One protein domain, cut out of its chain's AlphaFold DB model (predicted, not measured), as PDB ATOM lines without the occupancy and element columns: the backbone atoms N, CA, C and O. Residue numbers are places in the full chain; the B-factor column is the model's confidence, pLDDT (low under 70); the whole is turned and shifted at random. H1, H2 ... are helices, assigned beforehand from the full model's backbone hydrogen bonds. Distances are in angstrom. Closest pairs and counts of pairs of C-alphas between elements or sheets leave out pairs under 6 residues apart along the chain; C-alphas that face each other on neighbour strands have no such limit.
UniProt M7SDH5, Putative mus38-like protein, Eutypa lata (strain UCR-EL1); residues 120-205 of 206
ATOM      1  N   TRP A 120     -24.170   0.734  26.578       77.00
ATOM      2  CA  TRP A 120     -24.478   1.343  27.873       77.00
ATOM      3  C   TRP A 120     -23.562   2.525  28.168       77.00
ATOM      4  O   TRP A 120     -24.046   3.597  28.523       77.00
ATOM      5  N   SER A 121     -22.271   2.396  27.857       77.69
ATOM      6  CA  SER A 121     -21.325   3.511  27.975       77.69
ATOM      7  C   SER A 121     -21.651   4.706  27.060       77.69
ATOM      8  O   SER A 121     -21.210   5.830  27.322       77.69
ATOM      9  N   LEU A 122     -22.399   4.486  25.968       75.12
ATOM     10  CA  LEU A 122     -22.902   5.562  25.109       75.12
ATOM     11  C   LEU A 122     -24.125   6.239  25.730       75.12
ATOM     12  O   LEU A 122     -24.173   7.467  25.750       75.12
ATOM     13  N   VAL A 123     -25.066   5.455  26.265       76.38
ATOM     14  CA  VAL A 123     -26.282   5.962  26.924       76.38
ATOM     15  C   VAL A 123     -25.939   6.800  28.158       76.38
ATOM     16  O   VAL A 123     -26.470   7.893  28.325       76.38
ATOM     17  N   GLU A 124     -25.000   6.352  28.991       78.19
ATOM     18  CA  GLU A 124     -24.572   7.101  30.183       78.19
ATOM     19  C   GLU A 124     -23.985   8.477  29.844       78.19
ATOM     20  O   GLU A 124     -24.196   9.453  30.561       78.19
ATOM     21  N   ARG A 125     -23.256   8.570  28.728       74.44
ATOM     22  CA  ARG A 125     -22.691   9.838  28.248       74.44
ATOM     23  C   ARG A 125     -23.730  10.722  27.587       74.44
ATOM     24  O   ARG A 125     -23.561  11.934  27.599       74.44
ATOM     25  N   GLU A 126     -24.775  10.138  27.009       75.31
ATOM     26  CA  GLU A 126     -25.878  10.894  26.424       75.31
ATOM     27  C   GLU A 126     -26.567  11.779  27.466       75.31
ATOM     28  O   GLU A 126     -26.907  12.917  27.165       75.31
ATOM     29  N   ALA A 127     -26.661  11.311  28.716       74.19
ATOM     30  CA  ALA A 127     -27.200  12.091  29.831       74.19
ATOM     31  C   ALA A 127     -26.406  13.379  30.143       74.19
ATOM     32  O   ALA A 127     -26.880  14.219  30.904       74.19
ATOM     33  N   GLN A 128     -25.201  13.529  29.585       81.06
ATOM     34  CA  GLN A 128     -24.331  14.697  29.759       81.06
ATOM     35  C   GLN A 128     -24.361  15.654  28.557       81.06
ATOM     36  O   GLN A 128     -23.648  16.656  28.567       81.06
ATOM     37  N   LEU A 129     -25.124  15.333  27.511       83.06
ATOM     38  CA  LEU A 129     -25.226  16.140  26.297       83.06
ATOM     39  C   LEU A 129     -26.413  17.095  26.382       83.06
ATOM     40  O   LEU A 129     -27.363  16.859  27.129       83.06
ATOM     41  N   ASP A 130     -26.386  18.150  25.567       91.94
ATOM     42  CA  ASP A 130     -27.605  18.909  25.318       91.94
ATOM     43  C   ASP A 130     -28.638  18.059  24.554       91.94
ATOM     44  O   ASP A 130     -28.327  17.034  23.933       91.94
ATOM     45  N   GLU A 131     -29.903  18.474  24.629       88.38
ATOM     46  CA  GLU A 131     -31.021  17.713  24.073       88.38
ATOM     47  C   GLU A 131     -30.895  17.509  22.555       88.38
ATOM     48  O   GLU A 131     -31.212  16.431  22.045       88.38
ATOM     49  N   ALA A 132     -30.382  18.504  21.827       90.19
ATOM     50  CA  ALA A 132     -30.240  18.427  20.378       90.19
ATOM     51  C   ALA A 132     -29.158  17.411  19.974       90.19
ATOM     52  O   ALA A 132     -29.376  16.588  19.079       90.19
ATOM     53  N   GLU A 133     -28.013  17.418  20.656       87.12
ATOM     54  CA  GLU A 133     -26.927  16.471  20.420       87.12
ATOM     55  C   GLU A 133     -27.331  15.042  20.817       87.12
ATOM     56  O   GLU A 133     -27.059  14.087  20.077       87.12
ATOM     57  N   ALA A 134     -28.036  14.888  21.941       84.75
ATOM     58  CA  ALA A 134     -28.593  13.614  22.389       84.75
ATOM     59  C   ALA A 134     -29.543  13.012  21.337       84.75
ATOM     60  O   ALA A 134     -29.373  11.868  20.899       84.75
ATOM     61  N   VAL A 135     -30.501  13.805  20.842       86.12
ATOM     62  CA  VAL A 135     -31.436  13.391  19.783       86.12
ATOM     63  C   VAL A 135     -30.693  13.008  18.497       86.12
ATOM     64  O   VAL A 135     -30.971  11.954  17.912       86.12
ATOM     65  N   ALA A 136     -29.706  13.799  18.066       86.50
ATOM     66  CA  ALA A 136     -28.922  13.502  16.867       86.50
ATOM     67  C   ALA A 136     -28.137  12.179  16.984       86.50
ATOM     68  O   ALA A 136     -28.087  11.386  16.028       86.50
ATOM     69  N   LYS A 137     -27.560  11.891  18.159       85.00
ATOM     70  CA  LYS A 137     -26.868  10.623  18.432       85.00
ATOM     71  C   LYS A 137     -27.828   9.439  18.459       85.00
ATOM     72  O   LYS A 137     -27.538   8.438  17.797       85.00
ATOM     73  N   ARG A 138     -28.994   9.562  19.103       84.06
ATOM     74  CA  ARG A 138     -30.051   8.533  19.068       84.06
ATOM     75  C   ARG A 138     -30.492   8.214  17.646       84.06
ATOM     76  O   ARG A 138     -30.509   7.047  17.261       84.06
ATOM     77  N   HIS A 139     -30.761   9.228  16.824       83.25
ATOM     78  CA  HIS A 139     -31.114   9.016  15.417       83.25
ATOM     79  C   HIS A 139     -30.021   8.281  14.640       83.25
ATOM     80  O   HIS A 139     -30.312   7.387  13.840       83.25
ATOM     81  N   THR A 140     -28.760   8.640  14.872       87.19
ATOM     82  CA  THR A 140     -27.618   7.987  14.222       87.19
ATOM     83  C   THR A 140     -27.493   6.525  14.644       87.19
ATOM     84  O   THR A 140     -27.271   5.658  13.791       87.19
ATOM     85  N   LEU A 141     -27.697   6.233  15.929       86.00
ATOM     86  CA  LEU A 141     -27.688   4.880  16.473       86.00
ATOM     87  C   LEU A 141     -28.816   4.028  15.886       86.00
ATOM     88  O   LEU A 141     -28.543   2.971  15.319       86.00
ATOM     89  N   VAL A 142     -30.057   4.520  15.927       86.31
ATOM     90  CA  VAL A 142     -31.230   3.831  15.364       86.31
ATOM     91  C   VAL A 142     -31.030   3.555  13.876       86.31
ATOM     92  O   VAL A 142     -31.241   2.433  13.420       86.31
ATOM     93  N   ARG A 143     -30.542   4.538  13.110       86.56
ATOM     94  CA  ARG A 143     -30.255   4.357  11.680       86.56
ATOM     95  C   ARG A 143     -29.172   3.304  11.440       86.56
ATOM     96  O   ARG A 143     -29.262   2.546  10.476       86.56
ATOM     97  N   SER A 144     -28.146   3.258  12.286       86.69
ATOM     98  CA  SER A 144     -27.055   2.285  12.167       86.69
ATOM     99  C   SER A 144     -27.524   0.869  12.498       86.69
ATOM    100  O   SER A 144     -27.220  -0.050  11.741       86.69
ATOM    101  N   LEU A 145     -28.333   0.702  13.550       88.50
ATOM    102  CA  LEU A 145     -28.971  -0.571  13.898       88.50
ATOM    103  C   LEU A 145     -29.914  -1.041  12.787       88.50
ATOM    104  O   LEU A 145     -29.808  -2.180  12.339       88.50
ATOM    105  N   ALA A 146     -30.767  -0.153  12.269       83.44
ATOM    106  CA  ALA A 146     -31.671  -0.474  11.167       83.44
ATOM    107  C   ALA A 146     -30.902  -0.957   9.927       83.44
ATOM    108  O   ALA A 146     -31.256  -1.970   9.335       83.44
ATOM    109  N   ARG A 147     -29.801  -0.283   9.566       86.62
ATOM    110  CA  ARG A 147     -28.927  -0.716   8.463       86.62
ATOM    111  C   ARG A 147     -28.252  -2.052   8.744       86.62
ATOM    112  O   ARG A 147     -28.143  -2.865   7.830       86.62
ATOM    113  N   TYR A 148     -27.789  -2.274   9.973       88.25
ATOM    114  CA  TYR A 148     -27.180  -3.539  10.371       88.25
ATOM    115  C   TYR A 148     -28.177  -4.687  10.184       88.25
ATOM    116  O   TYR A 148     -27.889  -5.625   9.449       88.25
ATOM    117  N   HIS A 149     -29.385  -4.569  10.736       86.88
ATOM    118  CA  HIS A 149     -30.421  -5.592  10.594       86.88
ATOM    119  C   HIS A 149     -30.908  -5.752   9.148       86.88
ATOM    120  O   HIS A 149     -31.027  -6.880   8.680       86.88
ATOM    121  N   ALA A 150     -31.115  -4.660   8.406       84.31
ATOM    122  CA  ALA A 150     -31.540  -4.721   7.006       84.31
ATOM    123  C   ALA A 150     -30.565  -5.526   6.132       84.31
ATOM    124  O   ALA A 150     -31.006  -6.301   5.291       84.31
ATOM    125  N   ARG A 151     -29.248  -5.410   6.364       87.06
ATOM    126  CA  ARG A 151     -28.249  -6.231   5.656       87.06
ATOM    127  C   ARG A 151     -28.426  -7.720   5.936       87.06
ATOM    128  O   ARG A 151     -28.306  -8.512   5.009       87.06
ATOM    129  N   ALA A 152     -28.722  -8.095   7.180       87.12
ATOM    130  CA  ALA A 152     -28.991  -9.489   7.524       87.12
ATOM    131  C   ALA A 152     -30.248 -10.005   6.807       87.12
ATOM    132  O   ALA A 152     -30.191 -11.054   6.173       87.12
ATOM    133  N   PHE A 153     -31.335  -9.225   6.811       82.44
ATOM    134  CA  PHE A 153     -32.578  -9.574   6.110       82.44
ATOM    135  C   PHE A 153     -32.420  -9.664   4.585       82.44
ATOM    136  O   PHE A 153     -33.042 -10.497   3.936       82.44
ATOM    137  N   GLN A 154     -31.569  -8.834   3.986       81.75
ATOM    138  CA  GLN A 154     -31.276  -8.903   2.550       81.75
ATOM    139  C   GLN A 154     -30.438 -10.132   2.164       81.75
ATOM    140  O   GLN A 154     -30.342 -10.457   0.985       81.75
ATOM    141  N   ASN A 155     -29.849 -10.822   3.144       83.00
ATOM    142  CA  ASN A 155     -29.018 -12.011   2.965       83.00
ATOM    143  C   ASN A 155     -29.631 -13.215   3.698       83.00
ATOM    144  O   ASN A 155     -28.945 -13.943   4.423       83.00
ATOM    145  N   ASN A 156     -30.942 -13.403   3.524       74.44
ATOM    146  CA  ASN A 156     -31.694 -14.470   4.172       74.44
ATOM    147  C   ASN A 156     -31.089 -15.848   3.883       74.44
ATOM    148  O   ASN A 156     -30.871 -16.238   2.737       74.44
ATOM    149  N   GLN A 157     -30.853 -16.598   4.955       74.62
ATOM    150  CA  GLN A 157     -30.366 -17.968   4.884       74.62
ATOM    151  C   GLN A 157     -31.564 -18.911   4.813       74.62
ATOM    152  O   GLN A 157     -32.480 -18.820   5.632       74.62
ATOM    153  N   HIS A 158     -31.563 -19.830   3.851       72.44
ATOM    154  CA  HIS A 158     -32.594 -20.856   3.792       72.44
ATOM    155  C   HIS A 158     -32.358 -21.868   4.918       72.44
ATOM    156  O   HIS A 158     -31.360 -22.585   4.910       72.44
ATOM    157  N   LYS A 159     -33.263 -21.912   5.900       69.00
ATOM    158  CA  LYS A 159     -33.218 -22.900   6.985       69.00
ATOM    159  C   LYS A 159     -34.257 -24.002   6.757       69.00
ATOM    160  O   LYS A 159     -35.364 -23.694   6.320       69.00
ATOM    161  N   PRO A 160     -33.952 -25.263   7.118       75.31
ATOM    162  CA  PRO A 160     -34.956 -26.320   7.162       75.31
ATOM    163  C   PRO A 160     -36.114 -25.960   8.103       75.31
ATOM    164  O   PRO A 160     -35.888 -25.426   9.194       75.31
ATOM    165  N   THR A 161     -37.339 -26.311   7.712       72.25
ATOM    166  CA  THR A 161     -38.587 -25.988   8.429       72.25
ATOM    167  C   THR A 161     -38.558 -26.393   9.908       72.25
ATOM    168  O   THR A 161     -38.982 -25.624  10.772       72.25
ATOM    169  N   ASP A 162     -37.974 -27.550  10.228       78.62
ATOM    170  CA  ASP A 162     -37.886 -28.056  11.606       78.62
ATOM    171  C   ASP A 162     -37.038 -27.155  12.516       78.62
ATOM    172  O   ASP A 162     -37.324 -26.988  13.705       78.62
ATOM    173  N   THR A 163     -36.006 -26.521  11.953       74.88
ATOM    174  CA  THR A 163     -35.154 -25.588  12.700       74.88
ATOM    175  C   THR A 163     -35.907 -24.295  12.996       74.88
ATOM    176  O   THR A 163     -35.859 -23.814  14.129       74.88
ATOM    177  N   ALA A 164     -36.659 -23.776  12.021       72.88
ATOM    178  CA  ALA A 164     -37.463 -22.565  12.186       72.88
ATOM    179  C   ALA A 164     -38.562 -22.743  13.249       72.88
ATOM    180  O   ALA A 164     -38.758 -21.870  14.099       72.88
ATOM    181  N   ALA A 165     -39.225 -23.904  13.273       79.19
ATOM    182  CA  ALA A 165     -40.232 -24.226  14.283       79.19
ATOM    183  C   ALA A 165     -39.636 -24.264  15.702       79.19
ATOM    184  O   ALA A 165     -40.201 -23.689  16.638       79.19
ATOM    185  N   ARG A 166     -38.461 -24.888  15.861       82.69
ATOM    186  CA  ARG A 166     -37.745 -24.946  17.144       82.69
ATOM    187  C   ARG A 166     -37.302 -23.561  17.622       82.69
ATOM    188  O   ARG A 166     -37.485 -23.239  18.794       82.69
ATOM    189  N   GLU A 167     -36.741 -22.742  16.733       80.19
ATOM    190  CA  GLU A 167     -36.312 -21.371  17.050       80.19
ATOM    191  C   GLU A 167     -37.499 -20.484  17.443       80.19
ATOM    192  O   GLU A 167     -37.433 -19.783  18.454       80.19
ATOM    193  N   THR A 168     -38.618 -20.594  16.721       82.44
ATOM    194  CA  THR A 168     -39.876 -19.904  17.046       82.44
ATOM    195  C   THR A 168     -40.373 -20.287  18.440       82.44
ATOM    196  O   THR A 168     -40.706 -19.419  19.249       82.44
ATOM    197  N   HIS A 169     -40.399 -21.587  18.752       84.38
ATOM    198  CA  HIS A 169     -40.826 -22.073  20.062       84.38
ATOM    199  C   HIS A 169     -39.946 -21.516  21.191       84.38
ATOM    200  O   HIS A 169     -40.457 -21.007  22.192       84.38
ATOM    201  N   GLU A 170     -38.625 -21.558  21.019       82.56
ATOM    202  CA  GLU A 170     -37.675 -21.043  22.005       82.56
ATOM    203  C   GLU A 170     -37.791 -19.518  22.181       82.56
ATOM    204  O   GLU A 170     -37.764 -19.023  23.312       82.56
ATOM    205  N   ALA A 171     -37.984 -18.762  21.095       81.19
ATOM    206  CA  ALA A 171     -38.185 -17.313  21.142       81.19
ATOM    207  C   ALA A 171     -39.458 -16.936  21.921       81.19
ATOM    208  O   ALA A 171     -39.423 -16.063  22.796       81.19
ATOM    209  N   LEU A 172     -40.568 -17.641  21.680       85.25
ATOM    210  CA  LEU A 172     -41.816 -17.446  22.423       85.25
ATOM    211  C   LEU A 172     -41.652 -17.799  23.908       85.25
ATOM    212  O   LEU A 172     -42.095 -17.043  24.776       85.25
ATOM    213  N   ARG A 173     -40.955 -18.897  24.224       87.12
ATOM    214  CA  ARG A 173     -40.666 -19.303  25.611       87.12
ATOM    215  C   ARG A 173     -39.860 -18.239  26.364       87.12
ATOM    216  O   ARG A 173     -40.156 -17.938  27.528       87.12
ATOM    217  N   ARG A 174     -38.850 -17.648  25.716       80.69
ATOM    218  CA  ARG A 174     -38.043 -16.554  26.286       80.69
ATOM    219  C   ARG A 174     -38.870 -15.291  26.483       80.69
ATOM    220  O   ARG A 174     -38.828 -14.724  27.571       80.69
ATOM    221  N   THR A 175     -39.680 -14.912  25.498       81.56
ATOM    222  CA  THR A 175     -40.586 -13.753  25.581       81.56
ATOM    223  C   THR A 175     -41.566 -13.900  26.747       81.56
ATOM    224  O   THR A 175     -41.693 -13.000  27.574       81.56
ATOM    225  N   ALA A 176     -42.167 -15.082  26.915       82.31
ATOM    226  CA  ALA A 176     -43.043 -15.376  28.050       82.31
ATOM    227  C   ALA A 176     -42.319 -15.311  29.407       82.31
ATOM    228  O   ALA A 176     -42.921 -14.954  30.421       82.31
ATOM    229  N   THR A 177     -41.029 -15.657  29.444       79.62
ATOM    230  CA  THR A 177     -40.201 -15.528  30.649       79.62
ATOM    231  C   THR A 177     -39.904 -14.063  30.958       79.62
ATOM    232  O   THR A 177     -40.158 -13.638  32.080       79.62
ATOM    233  N   LEU A 178     -39.471 -13.283  29.962       74.81
ATOM    234  CA  LEU A 178     -39.229 -11.844  30.107       74.81
ATOM    235  C   LEU A 178     -40.478 -11.110  30.582       74.81
ATOM    236  O   LEU A 178     -40.390 -10.308  31.500       74.81
ATOM    237  N   ARG A 179     -41.647 -11.455  30.043       81.25
ATOM    238  CA  ARG A 179     -42.928 -10.861  30.440       81.25
ATOM    239  C   ARG A 179     -43.230 -11.043  31.928       81.25
ATOM    240  O   ARG A 179     -43.712 -10.122  32.574       81.25
ATOM    241  N   ARG A 180     -42.912 -12.215  32.492       80.75
ATOM    242  CA  ARG A 180     -43.071 -12.472  33.936       80.75
ATOM    243  C   ARG A 180     -42.092 -11.661  34.785       80.75
ATOM    244  O   ARG A 180     -42.427 -11.295  35.903       80.75
ATOM    245  N   SER A 181     -40.892 -11.413  34.272       76.56
ATOM    246  CA  SER A 181     -39.830 -10.701  34.989       76.56
ATOM    247  C   SER A 181     -39.886  -9.180  34.819       76.56
ATOM    248  O   SER A 181     -39.364  -8.465  35.667       76.56
ATOM    249  N   LEU A 182     -40.497  -8.687  33.739       79.75
ATOM    250  CA  LEU A 182     -40.496  -7.282  33.326       79.75
ATOM    251  C   LEU A 182     -41.925  -6.816  32.988       79.75
ATOM    252  O   LEU A 182     -42.220  -6.513  31.830       79.75
ATOM    253  N   PRO A 183     -42.828  -6.734  33.982       80.62
ATOM    254  CA  PRO A 183     -44.228  -6.384  33.738       80.62
ATOM    255  C   PRO A 183     -44.399  -4.992  33.107       80.62
ATOM    256  O   PRO A 183     -45.339  -4.781  32.350       80.62
ATOM    257  N   GLY A 184     -43.463  -4.065  33.348       82.44
ATOM    258  CA  GLY A 184     -43.499  -2.700  32.805       82.44
ATOM    259  C   GLY A 184     -43.329  -2.587  31.284       82.44
ATOM    260  O   GLY A 184     -43.497  -1.497  30.752       82.44
ATOM    261  N   ILE A 185     -43.002  -3.681  30.587       82.44
ATOM    262  CA  ILE A 185     -42.892  -3.726  29.117       82.44
ATOM    263  C   ILE A 185     -43.739  -4.853  28.501       82.44
ATOM    264  O   ILE A 185     -43.453  -5.302  27.391       82.44
ATOM    265  N   SER A 186     -44.754  -5.354  29.220       82.19
ATOM    266  CA  SER A 186     -45.560  -6.503  28.773       82.19
ATOM    267  C   SER A 186     -46.193  -6.275  27.401       82.19
ATOM    268  O   SER A 186     -46.107  -7.159  26.555       82.19
ATOM    269  N   ASP A 187     -46.737  -5.083  27.150       86.06
ATOM    270  CA  ASP A 187     -47.405  -4.760  25.884       86.06
ATOM    271  C   ASP A 187     -46.443  -4.859  24.689       86.06
ATOM    272  O   ASP A 187     -46.768  -5.453  23.661       86.06
ATOM    273  N   THR A 188     -45.211  -4.362  24.847       84.44
ATOM    274  CA  THR A 188     -44.152  -4.496  23.835       84.44
ATOM    275  C   THR A 188     -43.765  -5.958  23.619       84.44
ATOM    276  O   THR A 188     -43.526  -6.384  22.491       84.44
ATOM    277  N   LEU A 189     -43.707  -6.758  24.686       81.19
ATOM    278  CA  LEU A 189     -43.395  -8.184  24.581       81.19
ATOM    279  C   LEU A 189     -44.529  -8.978  23.917       81.19
ATOM    280  O   LEU A 189     -44.248  -9.928  23.186       81.19
ATOM    281  N   ASP A 190     -45.785  -8.586  24.124       85.25
ATOM    282  CA  ASP A 190     -46.944  -9.186  23.461       85.25
ATOM    283  C   ASP A 190     -46.986  -8.816  21.967       85.25
ATOM    284  O   ASP A 190     -47.314  -9.654  21.125       85.25
ATOM    285  N   GLU A 191     -46.586  -7.594  21.605       86.00
ATOM    286  CA  GLU A 191     -46.352  -7.210  20.211       86.00
ATOM    287  C   GLU A 191     -45.251  -8.063  19.571       86.00
ATOM    288  O   GLU A 191     -45.500  -8.716  18.558       86.00
ATOM    289  N   ILE A 192     -44.083  -8.171  20.211       83.31
ATOM    290  CA  ILE A 192     -42.987  -9.033  19.743       83.31
ATOM    291  C   ILE A 192     -43.461 -10.485  19.575       83.31
ATOM    292  O   ILE A 192     -43.152 -11.121  18.569       83.31
ATOM    293  N   ALA A 193     -44.237 -11.023  20.520       84.81
ATOM    294  CA  ALA A 193     -44.748 -12.391  20.449       84.81
ATOM    295  C   ALA A 193     -45.652 -12.642  19.230       84.81
ATOM    296  O   ALA A 193     -45.617 -13.742  18.670       84.81
ATOM    297  N   ARG A 194     -46.443 -11.644  18.809       85.25
ATOM    298  CA  ARG A 194     -47.264 -11.730  17.591       85.25
ATOM    299  C   ARG A 194     -46.398 -11.752  16.335       85.25
ATOM    300  O   ARG A 194     -46.607 -12.603  15.472       85.25
ATOM    301  N   GLU A 195     -45.390 -10.887  16.281       84.06
ATOM    302  CA  GLU A 195     -44.531 -10.716  15.104       84.06
ATOM    303  C   GLU A 195     -43.472 -11.822  14.949       84.06
ATOM    304  O   GLU A 195     -43.045 -12.117  13.834       84.06
ATOM    305  N   ILE A 196     -43.083 -12.505  16.038       80.25
ATOM    306  CA  ILE A 196     -42.080 -13.588  16.019       80.25
ATOM    307  C   ILE A 196     -42.388 -14.646  14.954       80.25
ATOM    308  O   ILE A 196     -41.469 -15.151  14.317       80.25
ATOM    309  N   ARG A 197     -43.664 -14.979  14.725       71.50
ATOM    310  CA  ARG A 197     -44.026 -15.974  13.705       71.50
ATOM    311  C   ARG A 197     -43.677 -15.499  12.293       71.50
ATOM    312  O   ARG A 197     -43.108 -16.276  11.540       71.50
ATOM    313  N   GLY A 198     -43.934 -14.232  11.966       70.19
ATOM    314  CA  GLY A 198     -43.583 -13.653  10.663       70.19
ATOM    315  C   GLY A 198     -42.072 -13.522  10.446       70.19
ATOM    316  O   GLY A 198     -41.594 -13.602   9.315       70.19
ATOM    317  N   LEU A 199     -41.295 -13.398  11.529       67.81
ATOM    318  CA  LEU A 199     -39.832 -13.348  11.463       67.81
ATOM    319  C   LEU A 199     -39.186 -14.681  11.073       67.81
ATOM    320  O   LEU A 199     -38.055 -14.662  10.595       67.81
ATOM    321  N   PHE A 200     -39.863 -15.813  11.282       67.81
ATOM    322  CA  PHE A 200     -39.324 -17.149  10.997       67.81
ATOM    323  C   PHE A 200     -40.135 -17.936   9.963       67.81
ATOM    324  O   PHE A 200     -39.716 -19.031   9.591       67.81
ATOM    325  N   ASP A 201     -41.268 -17.406   9.499       66.56
ATOM    326  CA  ASP A 201     -42.059 -17.988   8.418       66.56
ATOM    327  C   ASP A 201     -41.490 -17.556   7.052       66.56
ATOM    328  O   ASP A 201     -41.611 -16.385   6.677       66.56
ATOM    329  N   PRO A 202     -40.907 -18.480   6.264       60.62
ATOM    330  CA  PRO A 202     -40.340 -18.154   4.957       60.62
ATOM    331  C   PRO A 202     -41.377 -17.617   3.960       60.62
ATOM    332  O   PRO A 202     -41.013 -16.970   2.978       60.62
ATOM    333  N   SER A 203     -42.669 -17.896   4.173       63.66
ATOM    334  CA  SER A 203     -43.749 -17.417   3.307       63.66
ATOM    335  C   SER A 203     -44.024 -15.919   3.464       63.66
ATOM    336  O   SER A 203     -44.571 -15.306   2.545       63.66
ATOM    337  N   CYS A 204     -43.584 -15.317   4.572       58.69
ATOM    338  CA  CYS A 204     -43.734 -13.893   4.856       58.69
ATOM    339  C   CYS A 204     -42.654 -13.015   4.198       58.69
ATOM    340  O   CYS A 204     -42.698 -11.799   4.353       58.69
ATOM    341  N   TRP A 205     -41.670 -13.593   3.497       58.78
ATOM    342  CA  TRP A 205     -40.481 -12.871   3.012       58.78
ATOM    343  C   TRP A 205     -40.525 -12.527   1.511       58.78
ATOM    344  O   TRP A 205     -39.475 -12.423   0.877       58.78
TER     345      TRP A 205
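What this domain is: This is residues 120 to 205 of the 206 residues of the protein "Putative mus38-like protein" of Eutypa lata (strain UCR-EL1) (UniProt M7SDH5). The long helix H2 makes one limb of an open V, and the helical hairpin H3 and H4 makes the other; short H1 folds back near H2's first residues. The printed part has 86 residues, all helix by class, ordered H1, H2, H3, H4, with no named strand. It is loose, with a radius of gyration of the C-alphas of 17.0 A and spans of 49 by 34 by 19 A.

Where its parts are: H2, residues 131 to 154, is 34.2 A long from C-alpha 131 at (-31.021, 17.713, 24.073). H1 is residues 120 to 126. H3, residues 161 to 181, measures 30.7 A; H4, residues 183 to 200, measures 25.6 A, ending at C-alpha 200 (-39.324, -17.149, 10.997).

How they stand to each other: H2 and H1 are close but not clearly touching; their closest C-alphas, Ala 134 and Glu 126, are 5.6 A apart. H2 is apart from H3 and H4. H3 and H4 touch, closest at the C-alphas of Arg 179 and Ser 186, 5.4 A, with a shallow tilt of 5 degrees, opposite ways. H4 has a kink of 38 degrees near residue 194. Every O i to N i+4 pair is within hydrogen-bond range in H2 and H3, but 2 of 3 in H1 and 10 of 14 in H4.

The domain as a whole: The printed part has no cut and no long link; pLDDT is under 70 at residues 159 and 199 to 205.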